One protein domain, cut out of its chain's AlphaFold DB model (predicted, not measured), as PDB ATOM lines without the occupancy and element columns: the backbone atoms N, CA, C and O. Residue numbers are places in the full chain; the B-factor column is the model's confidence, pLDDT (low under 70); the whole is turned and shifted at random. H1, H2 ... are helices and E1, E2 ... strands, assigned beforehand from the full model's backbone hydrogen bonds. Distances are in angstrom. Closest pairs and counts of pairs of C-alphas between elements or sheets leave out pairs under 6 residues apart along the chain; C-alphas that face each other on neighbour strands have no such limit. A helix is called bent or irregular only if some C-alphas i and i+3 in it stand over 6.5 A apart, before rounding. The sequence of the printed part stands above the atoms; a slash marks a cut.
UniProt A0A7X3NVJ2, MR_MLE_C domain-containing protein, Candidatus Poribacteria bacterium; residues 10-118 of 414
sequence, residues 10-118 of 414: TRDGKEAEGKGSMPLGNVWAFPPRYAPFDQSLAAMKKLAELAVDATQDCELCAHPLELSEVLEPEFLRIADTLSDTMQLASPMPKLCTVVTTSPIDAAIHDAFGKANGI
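AT A GLANCE: This is residues 10 to 118 of the 414 residues of the protein "MR_MLE_C domain-containing protein" of Candidatus Poribacteria bacterium (UniProt A0A7X3NVJ2). Three long helices, H2, H3 and H4, pack on one another at a slant as a triangle and form a rod, with the extended strand E1 running alongside H4. The short helix H1 lies near one end of the rod, packed on parts of H2 and H4. The 109 printed residues, with one named strand and four named helices in the order E1, H1, H2, H3, H4, are mostly helix. The whole is compact, with a radius of gyration of the C-alphas of 15.0 A and spans of 48 by 22 by 17 A.

IN THESE COORDINATES: E1, residues 15 to 22, begins at C-alpha 15 (6.730, -23.409, 27.660) and is 23.8 A long; it pairs with no named strand. H1 is residues 26 to 29. H2, residues 37 to 56, is 29.0 A long. H3, residues 64 to 85, is 30.1 A long, with a kink of 33 degrees near residue 71. H4, residues 94 to 116, is 31.7 A long and ends at C-alpha 116 (-0.038, -28.416, 29.885). It has a kink of 43 degrees near residue 101 and is irregular: C-alphas 100 and 103 are 7.4 A apart.

HOW THE PARTS SIT: The closest C-alphas of E1 and H4, Gly 18 and Ala 111, are 3.6 A apart. E1 is apart from H2 and H3. H1 touches H4 residues 95 to 99 alone, closest at C-alphas Ala 29 and Cys 96, 4.6 A. H2 touches H3 at a steep tilt of 47 degrees, opposite ways, closest at C-alphas Ala 51 and Phe 75, 5.9 A. H3 and H4 form a helical hairpin. Every O i to N i+4 pair is within hydrogen-bond range in H2, 15 of 18 in H3 and 17 of 19 in H4; H1 is too short for one.

THE WHOLE: C-alphas Asp 12 and Arg 33 are the two farthest apart, 49.4 A. The printed part has no cut and no long link. Its mean pLDDT is 97.2; no printed residue is under 70.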
ATOM      1  N   THR A  10       7.463 -28.681  27.045       95.00
ATOM      2  CA  THR A  10       6.828 -29.959  26.697       95.00
ATOM      3  C   THR A  10       7.346 -30.482  25.357       95.00
ATOM      4  O   THR A  10       7.908 -29.747  24.547       95.00
ATOM      5  N   ARG A  11       7.089 -31.761  25.059       92.12
ATOM      6  CA  ARG A  11       7.486 -32.388  23.784       92.12
ATOM      7  C   ARG A  11       6.895 -31.697  22.544       92.12
ATOM      8  O   ARG A  11       7.493 -31.755  21.476       92.12
ATOM      9  N   ASP A  12       5.730 -31.064  22.677       93.69
ATOM     10  CA  ASP A  12       5.075 -30.270  21.628       93.69
ATOM     11  C   ASP A  12       5.482 -28.781  21.635       93.69
ATOM     12  O   ASP A  12       4.913 -27.990  20.884       93.69
ATOM     13  N   GLY A  13       6.483 -28.401  22.438       95.50
ATOM     14  CA  GLY A  13       7.107 -27.077  22.425       95.50
ATOM     15  C   GLY A  13       6.397 -26.005  23.253       95.50
ATOM     16  O   GLY A  13       6.706 -24.827  23.093       95.50
ATOM     17  N   LYS A  14       5.442 -26.365  24.121       97.25
ATOM     18  CA  LYS A  14       4.829 -25.406  25.053       97.25
ATOM     19  C   LYS A  14       5.779 -25.132  26.201       97.25
ATOM     20  O   LYS A  14       6.402 -26.046  26.728       97.25
ATOM     21  N   GLU A  15       5.826 -23.881  26.622       97.56
ATOM     22  CA  GLU A  15       6.730 -23.409  27.660       97.56
ATOM     23  C   GLU A  15       5.948 -22.825  28.834       97.56
ATOM     24  O   GLU A  15       4.965 -22.109  28.637       97.56
ATOM     25  N   ALA A  16       6.398 -23.100  30.058       98.19
ATOM     26  CA  ALA A  16       5.891 -22.440  31.257       98.19
ATOM     27  C   ALA A  16       6.952 -22.341  32.358       98.19
ATOM     28  O   ALA A  16       7.858 -23.171  32.441       98.19
ATOM     29  N   GLU A  17       6.788 -21.338  33.221       98.44
ATOM     30  CA  GLU A  17       7.541 -21.207  34.469       98.44
ATOM     31  C   GLU A  17       6.734 -21.828  35.619       98.44
ATOM     32  O   GLU A  17       5.600 -21.416  35.884       98.44
ATOM     33  N   GLY A  18       7.329 -22.793  36.317       98.31
ATOM     34  CA  GLY A  18       6.841 -23.301  37.596       98.31
ATOM     35  C   GLY A  18       7.621 -22.758  38.784       98.31
ATOM     36  O   GLY A  18       8.745 -22.258  38.651       98.31
ATOM     37  N   LYS A  19       7.014 -22.858  39.964       98.44
ATOM     38  CA  LYS A  19       7.535 -22.354  41.233       98.44
ATOM     39  C   LYS A  19       7.451 -23.417  42.319       98.44
ATOM     40  O   LYS A  19       6.480 -24.158  42.403       98.44
ATOM     41  N   GLY A  20       8.450 -23.431  43.193       98.38
ATOM     42  CA  GLY A  20       8.461 -24.240  44.406       98.38
ATOM     43  C   GLY A  20       9.080 -23.472  45.567       98.38
ATOM     44  O   GLY A  20       9.981 -22.654  45.372       98.38
ATOM     45  N   SER A  21       8.590 -23.699  46.784       97.94
ATOM     46  CA  SER A  21       9.103 -23.037  47.986       97.94
ATOM     47  C   SER A  21       8.968 -23.947  49.192       97.94
ATOM     48  O   SER A  21       7.851 -24.360  49.492       97.94
ATOM     49  N   MET A  22      10.060 -24.216  49.914       97.88
ATOM     50  CA  MET A  22      10.025 -24.899  51.217       97.88
ATOM     51  C   MET A  22      11.052 -24.300  52.190       97.88
ATOM     52  O   MET A  22      12.080 -23.738  51.775       97.88
ATOM     53  N   PRO A  23      10.809 -24.384  53.510       96.94
ATOM     54  CA  PRO A  23      11.862 -24.186  54.496       96.94
ATOM     55  C   PRO A  23      12.914 -25.297  54.380       96.94
ATOM     56  O   PRO A  23      12.588 -26.440  54.092       96.94
ATOM     57  N   LEU A  24      14.183 -24.965  54.648       96.12
ATOM     58  CA  LEU A  24      15.233 -25.988  54.741       96.12
ATOM     59  C   LEU A  24      15.073 -26.827  56.019       96.12
ATOM     60  O   LEU A  24      15.386 -28.002  56.011       96.12
ATOM     61  N   GLY A  25      14.580 -26.246  57.120       94.62
ATOM     62  CA  GLY A  25      14.217 -27.008  58.324       94.62
ATOM     63  C   GLY A  25      15.346 -27.863  58.919       94.62
ATOM     64  O   GLY A  25      15.088 -28.968  59.393       94.62
ATOM     65  N   ASN A  26      16.591 -27.369  58.909       95.31
ATOM     66  CA  ASN A  26      17.775 -28.137  59.311       95.31
ATOM     67  C   ASN A  26      17.697 -28.686  60.745       95.31
ATOM     68  O   ASN A  26      18.172 -29.785  60.984       95.31
ATOM     69  N   VAL A  27      17.054 -27.986  61.686       93.88
ATOM     70  CA  VAL A  27      16.882 -28.476  63.072       93.88
ATOM     71  C   VAL A  27      16.069 -29.769  63.130       93.88
ATOM     72  O   VAL A  27      16.315 -30.598  63.996       93.88
ATOM     73  N   TRP A  28      15.135 -29.961  62.204       95.06
ATOM     74  CA  TRP A  28      14.291 -31.150  62.149       95.06
ATOM     75  C   TRP A  28      14.889 -32.230  61.234       95.06
ATOM     76  O   TRP A  28      14.974 -33.402  61.611       95.06
ATOM     77  N   ALA A  29      15.375 -31.847  60.050       96.25
ATOM     78  CA  ALA A  29      15.880 -32.792  59.054       96.25
ATOM     79  C   ALA A  29      17.336 -33.244  59.300       96.25
ATOM     80  O   ALA A  29      17.703 -34.358  58.924       96.25
ATOM     81  N   PHE A  30      18.156 -32.411  59.953       96.44
ATOM     82  CA  PHE A  30      19.558 -32.679  60.295       96.44
ATOM     83  C   PHE A  30      19.926 -32.091  61.681       96.44
ATOM     84  O   PHE A  30      20.693 -31.123  61.773       96.44
ATOM     85  N   PRO A  31      19.334 -32.637  62.765       94.44
ATOM     86  CA  PRO A  31      19.359 -32.032  64.097       94.44
ATOM     87  C   PRO A  31      20.764 -31.911  64.719       94.44
ATOM     88  O   PRO A  31      21.671 -32.665  64.352       94.44
ATOM     89  N   PRO A  32      20.923 -31.056  65.757       93.25
ATOM     90  CA  PRO A  32      22.181 -30.853  66.490       93.25
ATOM     91  C   PRO A  32      22.863 -32.115  67.026       93.25
ATOM     92  O   PRO A  32      24.074 -32.102  67.225       93.25
ATOM     93  N   ARG A  33      22.114 -33.211  67.232       91.00
ATOM     94  CA  ARG A  33      22.682 -34.515  67.617       91.00
ATOM     95  C   ARG A  33      23.609 -35.116  66.548       91.00
ATOM     96  O   ARG A  33      24.440 -35.946  66.891       91.00
ATOM     97  N   TYR A  34      23.492 -34.684  65.289       92.50
ATOM     98  CA  TYR A  34      24.348 -35.125  64.181       92.50
ATOM     99  C   TYR A  34      25.306 -34.035  63.684       92.50
ATOM    100  O   TYR A  34      26.454 -34.329  63.357       92.50
ATOM    101  N   ALA A  35      24.853 -32.779  63.611       94.50
ATOM    102  CA  ALA A  35      25.680 -31.661  63.160       94.50
ATOM    103  C   ALA A  35      25.228 -30.326  63.785       94.50
ATOM    104  O   ALA A  35      24.024 -30.079  63.873       94.50
ATOM    105  N   PRO A  36      26.155 -29.424  64.174       95.88
ATOM    106  CA  PRO A  36      25.816 -28.082  64.644       95.88
ATOM    107  C   PRO A  36      24.937 -27.314  63.651       95.88
ATOM    108  O   PRO A  36      25.108 -27.444  62.439       95.88
ATOM    109  N   PHE A  37      24.057 -26.453  64.171       96.12
ATOM    110  CA  PHE A  37      23.063 -25.713  63.384       96.12
ATOM    111  C   PHE A  37      23.649 -25.026  62.139       96.12
ATOM    112  O   PHE A  37      23.156 -25.233  61.031       96.12
ATOM    113  N   ASP A  38      24.713 -24.237  62.303       96.94
ATOM    114  CA  ASP A  38      25.307 -23.488  61.189       96.94
ATOM    115  C   ASP A  38      25.948 -24.411  60.146       96.94
ATOM    116  O   ASP A  38      25.884 -24.132  58.948       96.94
ATOM    117  N   GLN A  39      26.530 -25.532  60.587       97.00
ATOM    118  CA  GLN A  39      27.158 -26.504  59.697       97.00
ATOM    119  C   GLN A  39      26.105 -27.256  58.877       97.00
ATOM    120  O   GLN A  39      26.248 -27.354  57.657       97.00
ATOM    121  N   SER A  40      25.028 -27.735  59.512       97.69
ATOM    122  CA  SER A  40      23.943 -28.422  58.803       97.69
ATOM    123  C   SER A  40      23.216 -27.483  57.840       97.69
ATOM    124  O   SER A  40      22.966 -27.851  56.693       97.69
ATOM    125  N   LEU A  41      22.963 -26.232  58.240       98.06
ATOM    126  CA  LEU A  41      22.357 -25.232  57.362       98.06
ATOM    127  C   LEU A  41      23.255 -24.888  56.162       98.06
ATOM    128  O   LEU A  41      22.752 -24.735  55.048       98.06
ATOM    129  N   ALA A  42      24.568 -24.756  56.370       98.25
ATOM    130  CA  ALA A  42      25.517 -24.515  55.285       98.25
ATOM    131  C   ALA A  42      25.546 -25.683  54.287       98.25
ATOM    132  O   ALA A  42      25.529 -25.445  53.079       98.25
ATOM    133  N   ALA A  43      25.518 -26.925  54.780       98.50
ATOM    134  CA  ALA A  43      25.458 -28.116  53.938       98.50
ATOM    135  C   ALA A  43      24.168 -28.162  53.103       98.50
ATOM    136  O   ALA A  43      24.236 -28.336  51.891       98.50
ATOM    137  N   MET A  44      23.002 -27.898  53.704       98.69
ATOM    138  CA  MET A  44      21.728 -27.848  52.969       98.69
ATOM    139  C   MET A  44      21.707 -26.753  51.899       98.69
ATOM    140  O   MET A  44      21.248 -26.986  50.785       98.69
ATOM    141  N   LYS A  45      22.243 -25.561  52.191       98.75
ATOM    142  CA  LYS A  45      22.370 -24.497  51.181       98.75
ATOM    143  C   LYS A  45      23.259 -24.933  50.020       98.75
ATOM    144  O   LYS A  45      22.910 -24.684  48.870       98.75
ATOM    145  N   LYS A  46      24.380 -25.598  50.313       98.75
ATOM    146  CA  LYS A  46      25.298 -26.040  49.266       98.75
ATOM    147  C   LYS A  46      24.724 -27.186  48.435       98.75
ATOM    148  O   LYS A  46      24.889 -27.185  47.218       98.75
ATOM    149  N   LEU A  47      24.004 -28.109  49.066       98.88
ATOM    150  CA  LEU A  47      23.244 -29.144  48.371       98.88
ATOM    151  C   LEU A  47      22.177 -28.526  47.458       98.88
ATOM    152  O   LEU A  47      22.061 -28.953  46.318       98.88
ATOM    153  N   ALA A  48      21.444 -27.505  47.913       98.81
ATOM    154  CA  ALA A  48      20.443 -26.826  47.088       98.81
ATOM    155  C   ALA A  48      21.046 -26.220  45.808       98.81
ATOM    156  O   ALA A  48      20.469 -26.383  44.738       98.81
ATOM    157  N   GLU A  49      22.213 -25.571  45.897       98.56
ATOM    158  CA  GLU A  49      22.935 -25.053  44.721       98.56
ATOM    159  C   GLU A  49      23.285 -26.175  43.734       98.56
ATOM    160  O   GLU A  49      22.922 -26.108  42.564       98.56
ATOM    161  N   LEU A  50      23.934 -27.237  44.218       98.75
ATOM    162  CA  LEU A  50      24.385 -28.346  43.372       98.75
ATOM    163  C   LEU A  50      23.216 -29.152  42.784       98.75
ATOM    164  O   LEU A  50      23.308 -29.647  41.665       98.75
ATOM    165  N   ALA A  51      22.110 -29.275  43.519       98.69
ATOM    166  CA  ALA A  51      20.899 -29.929  43.040       98.69
ATOM    167  C   ALA A  51      20.222 -29.125  41.918       98.69
ATOM    168  O   ALA A  51      19.681 -29.720  40.988       98.69
ATOM    169  N   VAL A  52      20.271 -27.787  41.966       98.44
ATOM    170  CA  VAL A  52      19.803 -26.942  40.854       98.44
ATOM    171  C   VAL A  52      20.648 -27.192  39.609       98.44
ATOM    172  O   VAL A  52      20.065 -27.433  38.554       98.44
ATOM    173  N   ASP A  53      21.976 -27.202  39.740       98.12
ATOM    174  CA  ASP A  53      22.886 -27.467  38.617       98.12
ATOM    175  C   ASP A  53      22.603 -28.852  37.999       98.12
ATOM    176  O   ASP A  53      22.349 -28.964  36.802       98.12
ATOM    177  N   ALA A  54      22.505 -29.899  38.826       98.12
ATOM    178  CA  ALA A  54      22.185 -31.252  38.360       98.12
ATOM    179  C   ALA A  54      20.803 -31.354  37.689       98.12
ATOM    180  O   ALA A  54      20.610 -32.141  36.762       98.12
ATOM    181  N   THR A  55      19.833 -30.552  38.134       98.00
ATOM    182  CA  THR A  55      18.507 -30.499  37.501       98.00
ATOM    183  C   THR A  55      18.560 -29.804  36.142       98.00
ATOM    184  O   THR A  55      17.849 -30.213  35.229       98.00
ATOM    185  N   GLN A  56      19.395 -28.772  35.985       96.19
ATOM    186  CA  GLN A  56      19.589 -28.086  34.702       96.19
ATOM    187  C   GLN A  56      20.249 -28.988  33.654       96.19
ATOM    188  O   GLN A  56      19.905 -28.895  32.478       96.19
ATOM    189  N   ASP A  57      21.144 -29.876  34.084       96.25
ATOM    190  CA  ASP A  57      21.816 -30.849  33.217       96.25
ATOM    191  C   ASP A  57      20.911 -32.040  32.825       96.25
ATOM    192  O   ASP A  57      21.283 -32.872  31.993       96.25
ATOM    193  N   CYS A  58      19.713 -32.149  33.409       95.69
ATOM    194  CA  CYS A  58      18.773 -33.224  33.113       95.69
ATOM    195  C   CYS A  58      17.993 -32.948  31.815       95.69
ATOM    196  O   CYS A  58      17.064 -32.146  31.782       95.69
ATOM    197  N   GLU A  59      18.318 -33.676  30.745       93.81
ATOM    198  CA  GLU A  59      17.630 -33.570  29.444       93.81
ATOM    199  C   GLU A  59      16.391 -34.483  29.317       93.81
ATOM    200  O   GLU A  59      15.789 -34.597  28.243       93.81
ATOM    201  N   LEU A  60      16.002 -35.182  30.389       95.12
ATOM    202  CA  LEU A  60      14.879 -36.116  30.355       95.12
ATOM    203  C   LEU A  60      13.550 -35.362  30.167       95.12
ATOM    204  O   LEU A  60      13.157 -34.534  30.979       95.12
ATOM    205  N   CYS A  61      12.806 -35.702  29.113       94.94
ATOM    206  CA  CYS A  61      11.449 -35.198  28.887       94.94
ATOM    207  C   CYS A  61      10.415 -36.240  29.338       94.94
ATOM    208  O   CYS A  61      10.013 -37.111  28.552       94.94
ATOM    209  N   ALA A  62      10.000 -36.150  30.603       96.00
ATOM    210  CA  ALA A  62       9.133 -37.121  31.269       96.00
ATOM    211  C   ALA A  62       8.154 -36.452  32.257       96.00
ATOM    212  O   ALA A  62       8.233 -35.247  32.508       96.00
ATOM    213  N   HIS A  63       7.206 -37.224  32.793       97.75
ATOM    214  CA  HIS A  63       6.310 -36.775  33.858       97.75
ATOM    215  C   HIS A  63       7.114 -36.463  35.141       97.75
ATOM    216  O   HIS A  63       8.124 -37.124  35.389       97.75
ATOM    217  N   PRO A  64       6.679 -35.521  36.006       98.00
ATOM    218  CA  PRO A  64       7.376 -35.205  37.258       98.00
ATOM    219  C   PRO A  64       7.770 -36.412  38.132       98.00
ATOM    220  O   PRO A  64       8.864 -36.429  38.684       98.00
ATOM    221  N   LEU A  65       6.929 -37.451  38.212       97.62
ATOM    222  CA  LEU A  65       7.269 -38.689  38.941       97.62
ATOM    223  C   LEU A  65       8.471 -39.422  38.332       97.62
ATOM    224  O   LEU A  65       9.367 -39.838  39.055       97.62
ATOM    225  N   GLU A  66       8.502 -39.548  37.009       96.81
ATOM    226  CA  GLU A  66       9.573 -40.233  36.276       96.81
ATOM    227  C   GLU A  66      10.880 -39.420  36.357       96.81
ATOM    228  O   GLU A  66      11.968 -39.977  36.462       96.81
ATOM    229  N   LEU A  67      10.780 -38.083  36.382       97.19
ATOM    230  CA  LEU A  67      11.918 -37.206  36.671       97.19
ATOM    231  C   LEU A  67      12.460 -37.422  38.088       97.19
ATOM    232  O   LEU A  67      13.676 -37.448  38.277       97.19
ATOM    233  N   SER A  68      11.581 -37.602  39.079       96.31
ATOM    234  CA  SER A  68      11.993 -37.811  40.471       96.31
ATOM    235  C   SER A  68      12.814 -39.094  40.664       96.31
ATOM    236  O   SER A  68      13.780 -39.074  41.423       96.31
ATOM    237  N   GLU A  69      12.535 -40.162  39.906       95.31
ATOM    238  CA  GLU A  69      13.311 -41.414  39.950       95.31
ATOM    239  C   GLU A  69      14.751 -41.260  39.448       95.31
ATOM    240  O   GLU A  69      15.626 -42.041  39.822       95.31
ATOM    241  N   VAL A  70      15.014 -40.251  38.616       96.69
ATOM    242  CA  VAL A  70      16.361 -39.942  38.118       96.69
ATOM    243  C   VAL A  70      17.052 -38.910  39.005       96.69
ATOM    244  O   VAL A  70      18.230 -39.060  39.328       96.69
ATOM    245  N   LEU A  71      16.326 -37.871  39.417       98.31
ATOM    246  CA  LEU A  71      16.885 -36.750  40.166       98.31
ATOM    247  C   LEU A  71      17.137 -37.083  41.643       98.31
ATOM    248  O   LEU A  71      18.177 -36.697  42.170       98.31
ATOM    249  N   GLU A  72      16.242 -37.814  42.321       98.00
ATOM    250  CA  GLU A  72      16.418 -38.134  43.748       98.00
ATOM    251  C   GLU A  72      17.715 -38.927  44.015       98.00
ATOM    252  O   GLU A  72      18.483 -38.502  44.885       98.00
ATOM    253  N   PRO A  73      18.043 -40.006  43.270       98.19
ATOM    254  CA  PRO A  73      19.316 -40.709  43.448       98.19
ATOM    255  C   PRO A  73      20.541 -39.824  43.203       98.19
ATOM    256  O   PRO A  73      21.539 -39.943  43.917       98.19
ATOM    257  N   GLU A  74      20.470 -38.915  42.229       98.56
ATOM    258  CA  GLU A  74      21.560 -37.982  41.945       98.56
ATOM    259  C   GLU A  74      21.746 -36.973  43.085       98.56
ATOM    260  O   GLU A  74      22.870 -36.727  43.527       98.56
ATOM    261  N   PHE A  75      20.656 -36.450  43.648       98.75
ATOM    262  CA  PHE A  75      20.717 -35.571  44.814       98.75
ATOM    263  C   PHE A  75      21.304 -36.268  46.043       98.75
ATOM    264  O   PHE A  75      22.087 -35.658  46.771       98.75
ATOM    265  N   LEU A  76      20.977 -37.546  46.262       98.62
ATOM    266  CA  LEU A  76      21.574 -38.345  47.336       98.62
ATOM    267  C   LEU A  76      23.083 -38.521  47.125       98.62
ATOM    268  O   LEU A  76      23.859 -38.264  48.042       98.62
ATOM    269  N   ARG A  77      23.517 -38.829  45.898       98.69
ATOM    270  CA  ARG A  77      24.943 -38.940  45.547       98.69
ATOM    271  C   ARG A  77      25.705 -37.626  45.769       98.69
ATOM    272  O   ARG A  77      26.853 -37.634  46.230       98.69
ATOM    273  N   ILE A  78      25.086 -36.493  45.433       98.81
ATOM    274  CA  ILE A  78      25.638 -35.157  45.695       98.81
ATOM    275  C   ILE A  78      25.757 -34.923  47.204       98.81
ATOM    276  O   ILE A  78      26.803 -34.456  47.653       98.81
ATOM    277  N   ALA A  79      24.731 -35.264  47.987       98.69
ATOM    278  CA  ALA A  79      24.735 -35.099  49.440       98.69
ATOM    279  C   ALA A  79      25.825 -35.949  50.121       98.69
ATOM    280  O   ALA A  79      26.515 -35.454  51.017       98.69
ATOM    281  N   ASP A  80      26.048 -37.180  49.655       98.44
ATOM    282  CA  ASP A  80      27.139 -38.045  50.124       98.44
ATOM    283  C   ASP A  80      28.507 -37.412  49.832       98.44
ATOM    284  O   ASP A  80      29.318 -37.201  50.734       98.44
ATOM    285  N   THR A  81      28.730 -36.995  48.581       98.50
ATOM    286  CA  THR A  81      29.981 -36.329  48.169       98.50
ATOM    287  C   THR A  81      30.225 -35.040  48.963       98.50
ATOM    288  O   THR A  81      31.359 -34.706  49.324       98.50
ATOM    289  N   LEU A  82      29.156 -34.289  49.237       98.19
ATOM    290  CA  LEU A  82      29.214 -33.048  49.994       98.19
ATOM    291  C   LEU A  82      29.534 -33.303  51.468       98.19
ATOM    292  O   LEU A  82      30.304 -32.539  52.052       98.19
ATOM    293  N   SER A  83      29.000 -34.382  52.044       98.19
ATOM    294  CA  SER A  83      29.291 -34.794  53.419       98.19
ATOM    295  C   SER A  83      30.790 -35.007  53.630       98.19
ATOM    296  O   SER A  83      31.356 -34.471  54.588       98.19
ATOM    297  N   ASP A  84      31.447 -35.682  52.683       97.69
ATOM    298  CA  ASP A  84      32.897 -35.889  52.691       97.69
ATOM    299  C   ASP A  84      33.666 -34.580  52.462       97.69
ATOM    300  O   ASP A  84      34.594 -34.244  53.200       97.69
ATOM    301  N   THR A  85      33.261 -33.798  51.455       97.56
ATOM    302  CA  THR A  85      33.949 -32.553  51.069       97.56
ATOM    303  C   THR A  85      33.902 -31.499  52.177       97.56
ATOM    304  O   THR A  85      34.872 -30.769  52.387       97.56
ATOM    305  N   MET A  86      32.785 -31.422  52.904       97.38
ATOM    306  CA  MET A  86      32.594 -30.511  54.034       97.38
ATOM    307  C   MET A  86      33.076 -31.090  55.369       97.38
ATOM    308  O   MET A  86      32.990 -30.390  56.381       97.38
ATOM    309  N   GLN A  87      33.584 -32.330  55.380       96.38
ATOM    310  CA  GLN A  87      34.059 -33.034  56.575       96.38
ATOM    311  C   GLN A  87      33.009 -33.036  57.694       96.38
ATOM    312  O   GLN A  87      33.288 -32.689  58.845       96.38
ATOM    313  N   LEU A  88      31.766 -33.366  57.340       95.81
ATOM    314  CA  LEU A  88      30.685 -33.448  58.314       95.81
ATOM    315  C   LEU A  88      30.941 -34.613  59.279       95.81
ATOM    316  O   LEU A  88      31.381 -35.687  58.876       95.81
ATOM    317  N   ALA A  89      30.639 -34.414  60.564       92.94
ATOM    318  CA  ALA A  89      30.801 -35.459  61.580       92.94
ATOM    319  C   ALA A  89      29.840 -36.644  61.374       92.94
ATOM    320  O   ALA A  89      30.081 -37.746  61.861       92.94
ATOM    321  N   SER A  90      28.734 -36.410  60.674       94.56
ATOM    322  CA  SER A  90      27.774 -37.412  60.229       94.56
ATOM    323  C   SER A  90      27.374 -37.090  58.791       94.56
ATOM    324  O   SER A  90      27.296 -35.903  58.453       94.56
ATOM    325  N   PRO A  91      27.115 -38.103  57.947       96.38
ATOM    326  CA  PRO A  91      26.622 -37.863  56.600       96.38
ATOM    327  C   PRO A  91      25.281 -37.129  56.646       96.38
ATOM    328  O   PRO A  91      24.514 -37.277  57.603       96.38
ATOM    329  N   MET A  92      24.994 -36.339  55.611       98.25
ATOM    330  CA  MET A  92      23.680 -35.722  55.437       98.25
ATOM    331  C   MET A  92      22.605 -36.823  55.407       98.25
ATOM    332  O   MET A  92      22.647 -37.681  54.527       98.25
ATOM    333  N   PRO A  93      21.630 -36.828  56.337       97.06
ATOM    334  CA  PRO A  93      20.581 -37.845  56.340       97.06
ATOM    335  C   PRO A  93      19.746 -37.798  55.056       97.06
ATOM    336  O   PRO A  93      19.485 -36.714  54.539       97.06
ATOM    337  N   LYS A  94      19.206 -38.938  54.600       97.44
ATOM    338  CA  LYS A  94      18.285 -38.964  53.443       97.44
ATOM    339  C   LYS A  94      17.130 -37.966  53.599       97.44
ATOM    340  O   LYS A  94      16.832 -37.231  52.660       97.44
ATOM    341  N   LEU A  95      16.544 -37.873  54.800       97.44
ATOM    342  CA  LEU A  95      15.514 -36.877  55.119       97.44
ATOM    343  C   LEU A  95      15.988 -35.437  54.840       97.44
ATOM    344  O   LEU A  95      15.257 -34.651  54.250       97.44
ATOM    345  N   CYS A  96      17.218 -35.096  55.232       98.06
ATOM    346  CA  CYS A  96      17.830 -33.791  54.971       98.06
ATOM    347  C   CYS A  96      17.938 -33.507  53.469       98.06
ATOM    348  O   CYS A  96      17.596 -32.408  53.024       98.06
ATOM    349  N   THR A  97      18.345 -34.504  52.684       98.56
ATOM    350  CA  THR A  97      18.445 -34.381  51.227       98.56
ATOM    351  C   THR A  97      17.083 -34.114  50.596       98.56
ATOM    352  O   THR A  97      16.933 -33.097  49.921       98.56
ATOM    353  N   VAL A  98      16.074 -34.953  50.862       98.06
ATOM    354  CA  VAL A  98      14.741 -34.799  50.246       98.06
ATOM    355  C   VAL A  98      14.031 -33.524  50.705       98.06
ATOM    356  O   VAL A  98      13.339 -32.886  49.915       98.06
ATOM    357  N   VAL A  99      14.257 -33.077  51.947       98.38
ATOM    358  CA  VAL A  99      13.747 -31.779  52.414       98.38
ATOM    359  C   VAL A  99      14.399 -30.631  51.654       98.38
ATOM    360  O   VAL A  99      13.697 -29.743  51.168       98.38
ATOM    361  N   THR A 100      15.725 -30.670  51.495       98.69
ATOM    362  CA  THR A 100      16.477 -29.643  50.760       98.69
ATOM    363  C   THR A 100      16.011 -29.525  49.312       98.69
ATOM    364  O   THR A 100      15.884 -28.413  48.805       98.69
ATOM    365  N   THR A 101      15.755 -30.648  48.641       98.62
ATOM    366  CA  THR A 101      15.445 -30.677  47.205       98.62
ATOM    367  C   THR A 101      13.950 -30.634  46.891       98.62
ATOM    368  O   THR A 101      13.585 -30.399  45.741       98.62
ATOM    369  N   SER A 102      13.071 -30.744  47.892       98.62
ATOM    370  CA  SER A 102      11.614 -30.678  47.705       98.62
ATOM    371  C   SER A 102      11.095 -29.439  46.945       98.62
ATOM    372  O   SER A 102      10.143 -29.600  46.177       98.62
ATOM    373  N   PRO A 103      11.692 -28.224  47.028       98.75
ATOM    374  CA  PRO A 103      11.273 -27.101  46.183       98.75
ATOM    375  C   PRO A 103      11.524 -27.313  44.690       98.75
ATOM    376  O   PRO A 103      10.806 -26.737  43.876       98.75
ATOM    377  N   ILE A 104      12.532 -28.109  44.320       98.81
ATOM    378  CA  ILE A 104      12.818 -28.443  42.920       98.81
ATOM    379  C   ILE A 104      11.701 -29.343  42.388       98.81
ATOM    380  O   ILE A 104      11.105 -29.025  41.363       98.81
ATOM    381  N   ASP A 105      11.353 -30.400  43.127       98.69
ATOM    382  CA  ASP A 105      10.239 -31.294  42.784       98.69
ATOM    383  C   ASP A 105       8.907 -30.524  42.699       98.69
ATOM    384  O   ASP A 105       8.180 -30.637  41.712       98.69
ATOM    385  N   ALA A 106       8.628 -29.636  43.660       98.75
ATOM    386  CA  ALA A 106       7.460 -28.758  43.611       98.75
ATOM    387  C   ALA A 106       7.439 -27.875  42.347       98.75
ATOM    388  O   ALA A 106       6.411 -27.789  41.677       98.75
ATOM    389  N   ALA A 107       8.574 -27.266  41.983       98.81
ATOM    390  CA  ALA A 107       8.675 -26.431  40.788       98.81
ATOM    391  C   ALA A 107       8.474 -27.230  39.492       98.81
ATOM    392  O   ALA A 107       7.817 -26.727  38.584       98.81
ATOM    393  N   ILE A 108       8.979 -28.467  39.417       98.56
ATOM    394  CA  ILE A 108       8.763 -29.377  38.282       98.56
ATOM    395  C   ILE A 108       7.270 -29.700  38.141       98.56
ATOM    396  O   ILE A 108       6.710 -29.558  37.053       98.56
ATOM    397  N   HIS A 109       6.603 -30.087  39.235       98.81
ATOM    398  CA  HIS A 109       5.162 -30.368  39.232       98.81
ATOM    399  C   HIS A 109       4.336 -29.147  38.833       98.81
ATOM    400  O   HIS A 109       3.406 -29.267  38.034       98.81
ATOM    401  N   ASP A 110       4.668 -27.972  39.363       98.88
ATOM    402  CA  ASP A 110       3.978 -26.724  39.044       98.88
ATOM    403  C   ASP A 110       4.163 -26.328  37.570       98.88
ATOM    404  O   ASP A 110       3.191 -26.021  36.873       98.88
ATOM    405  N   ALA A 111       5.396 -26.414  37.062       98.50
ATOM    406  CA  ALA A 111       5.726 -26.112  35.673       98.50
ATOM    407  C   ALA A 111       5.028 -27.079  34.709       98.50
ATOM    408  O   ALA A 111       4.480 -26.651  33.693       98.50
ATOM    409  N   PHE A 112       4.992 -28.372  35.051       98.50
ATOM    410  CA  PHE A 112       4.301 -29.402  34.279       98.50
ATOM    411  C   PHE A 112       2.813 -29.077  34.106       98.50
ATOM    412  O   PHE A 112       2.317 -29.080  32.975       98.50
ATOM    413  N   GLY A 113       2.103 -28.753  35.191       98.44
ATOM    414  CA  GLY A 113       0.685 -28.400  35.105       98.44
ATOM    415  C   GLY A 113       0.470 -27.136  34.270       98.44
ATOM    416  O   GLY A 113      -0.357 -27.124  33.356       98.44
ATOM    417  N   LYS A 114       1.279 -26.094  34.496       98.75
ATOM    418  CA  LYS A 114       1.194 -24.824  33.756       98.75
ATOM    419  C   LYS A 114       1.469 -24.986  32.262       98.75
ATOM    420  O   LYS A 114       0.689 -24.481  31.458       98.75
ATOM    421  N   ALA A 115       2.507 -25.728  31.877       98.44
ATOM    422  CA  ALA A 115       2.856 -25.951  30.471       98.44
ATOM    423  C   ALA A 115       1.780 -26.754  29.723       98.44
ATOM    424  O   ALA A 115       1.547 -26.537  28.533       98.44
ATOM    425  N   ASN A 116       1.080 -27.647  30.430       97.88
ATOM    426  CA  ASN A 116      -0.038 -28.416  29.885       97.88
ATOM    427  C   ASN A 116      -1.400 -27.709  30.023       97.88
ATOM    428  O   ASN A 116      -2.388 -28.195  29.477       97.88
ATOM    429  N   GLY A 117      -1.468 -26.560  30.706       97.69
ATOM    430  CA  GLY A 117      -2.712 -25.823  30.943       97.69
ATOM    431  C   GLY A 117      -3.693 -26.541  31.878       97.69
ATOM    432  O   GLY A 117      -4.899 -26.335  31.758       97.69
ATOM    433  N   ILE A 118      -3.191 -27.386  32.781       98.31
ATOM    434  CA  ILE A 118      -3.983 -28.194  33.717       98.31
ATOM    435  C   ILE A 118      -3.539 -27.960  35.159       98.31
ATOM    436  O   ILE A 118      -2.422 -27.510  35.426       98.31
TER     437      ILE A 118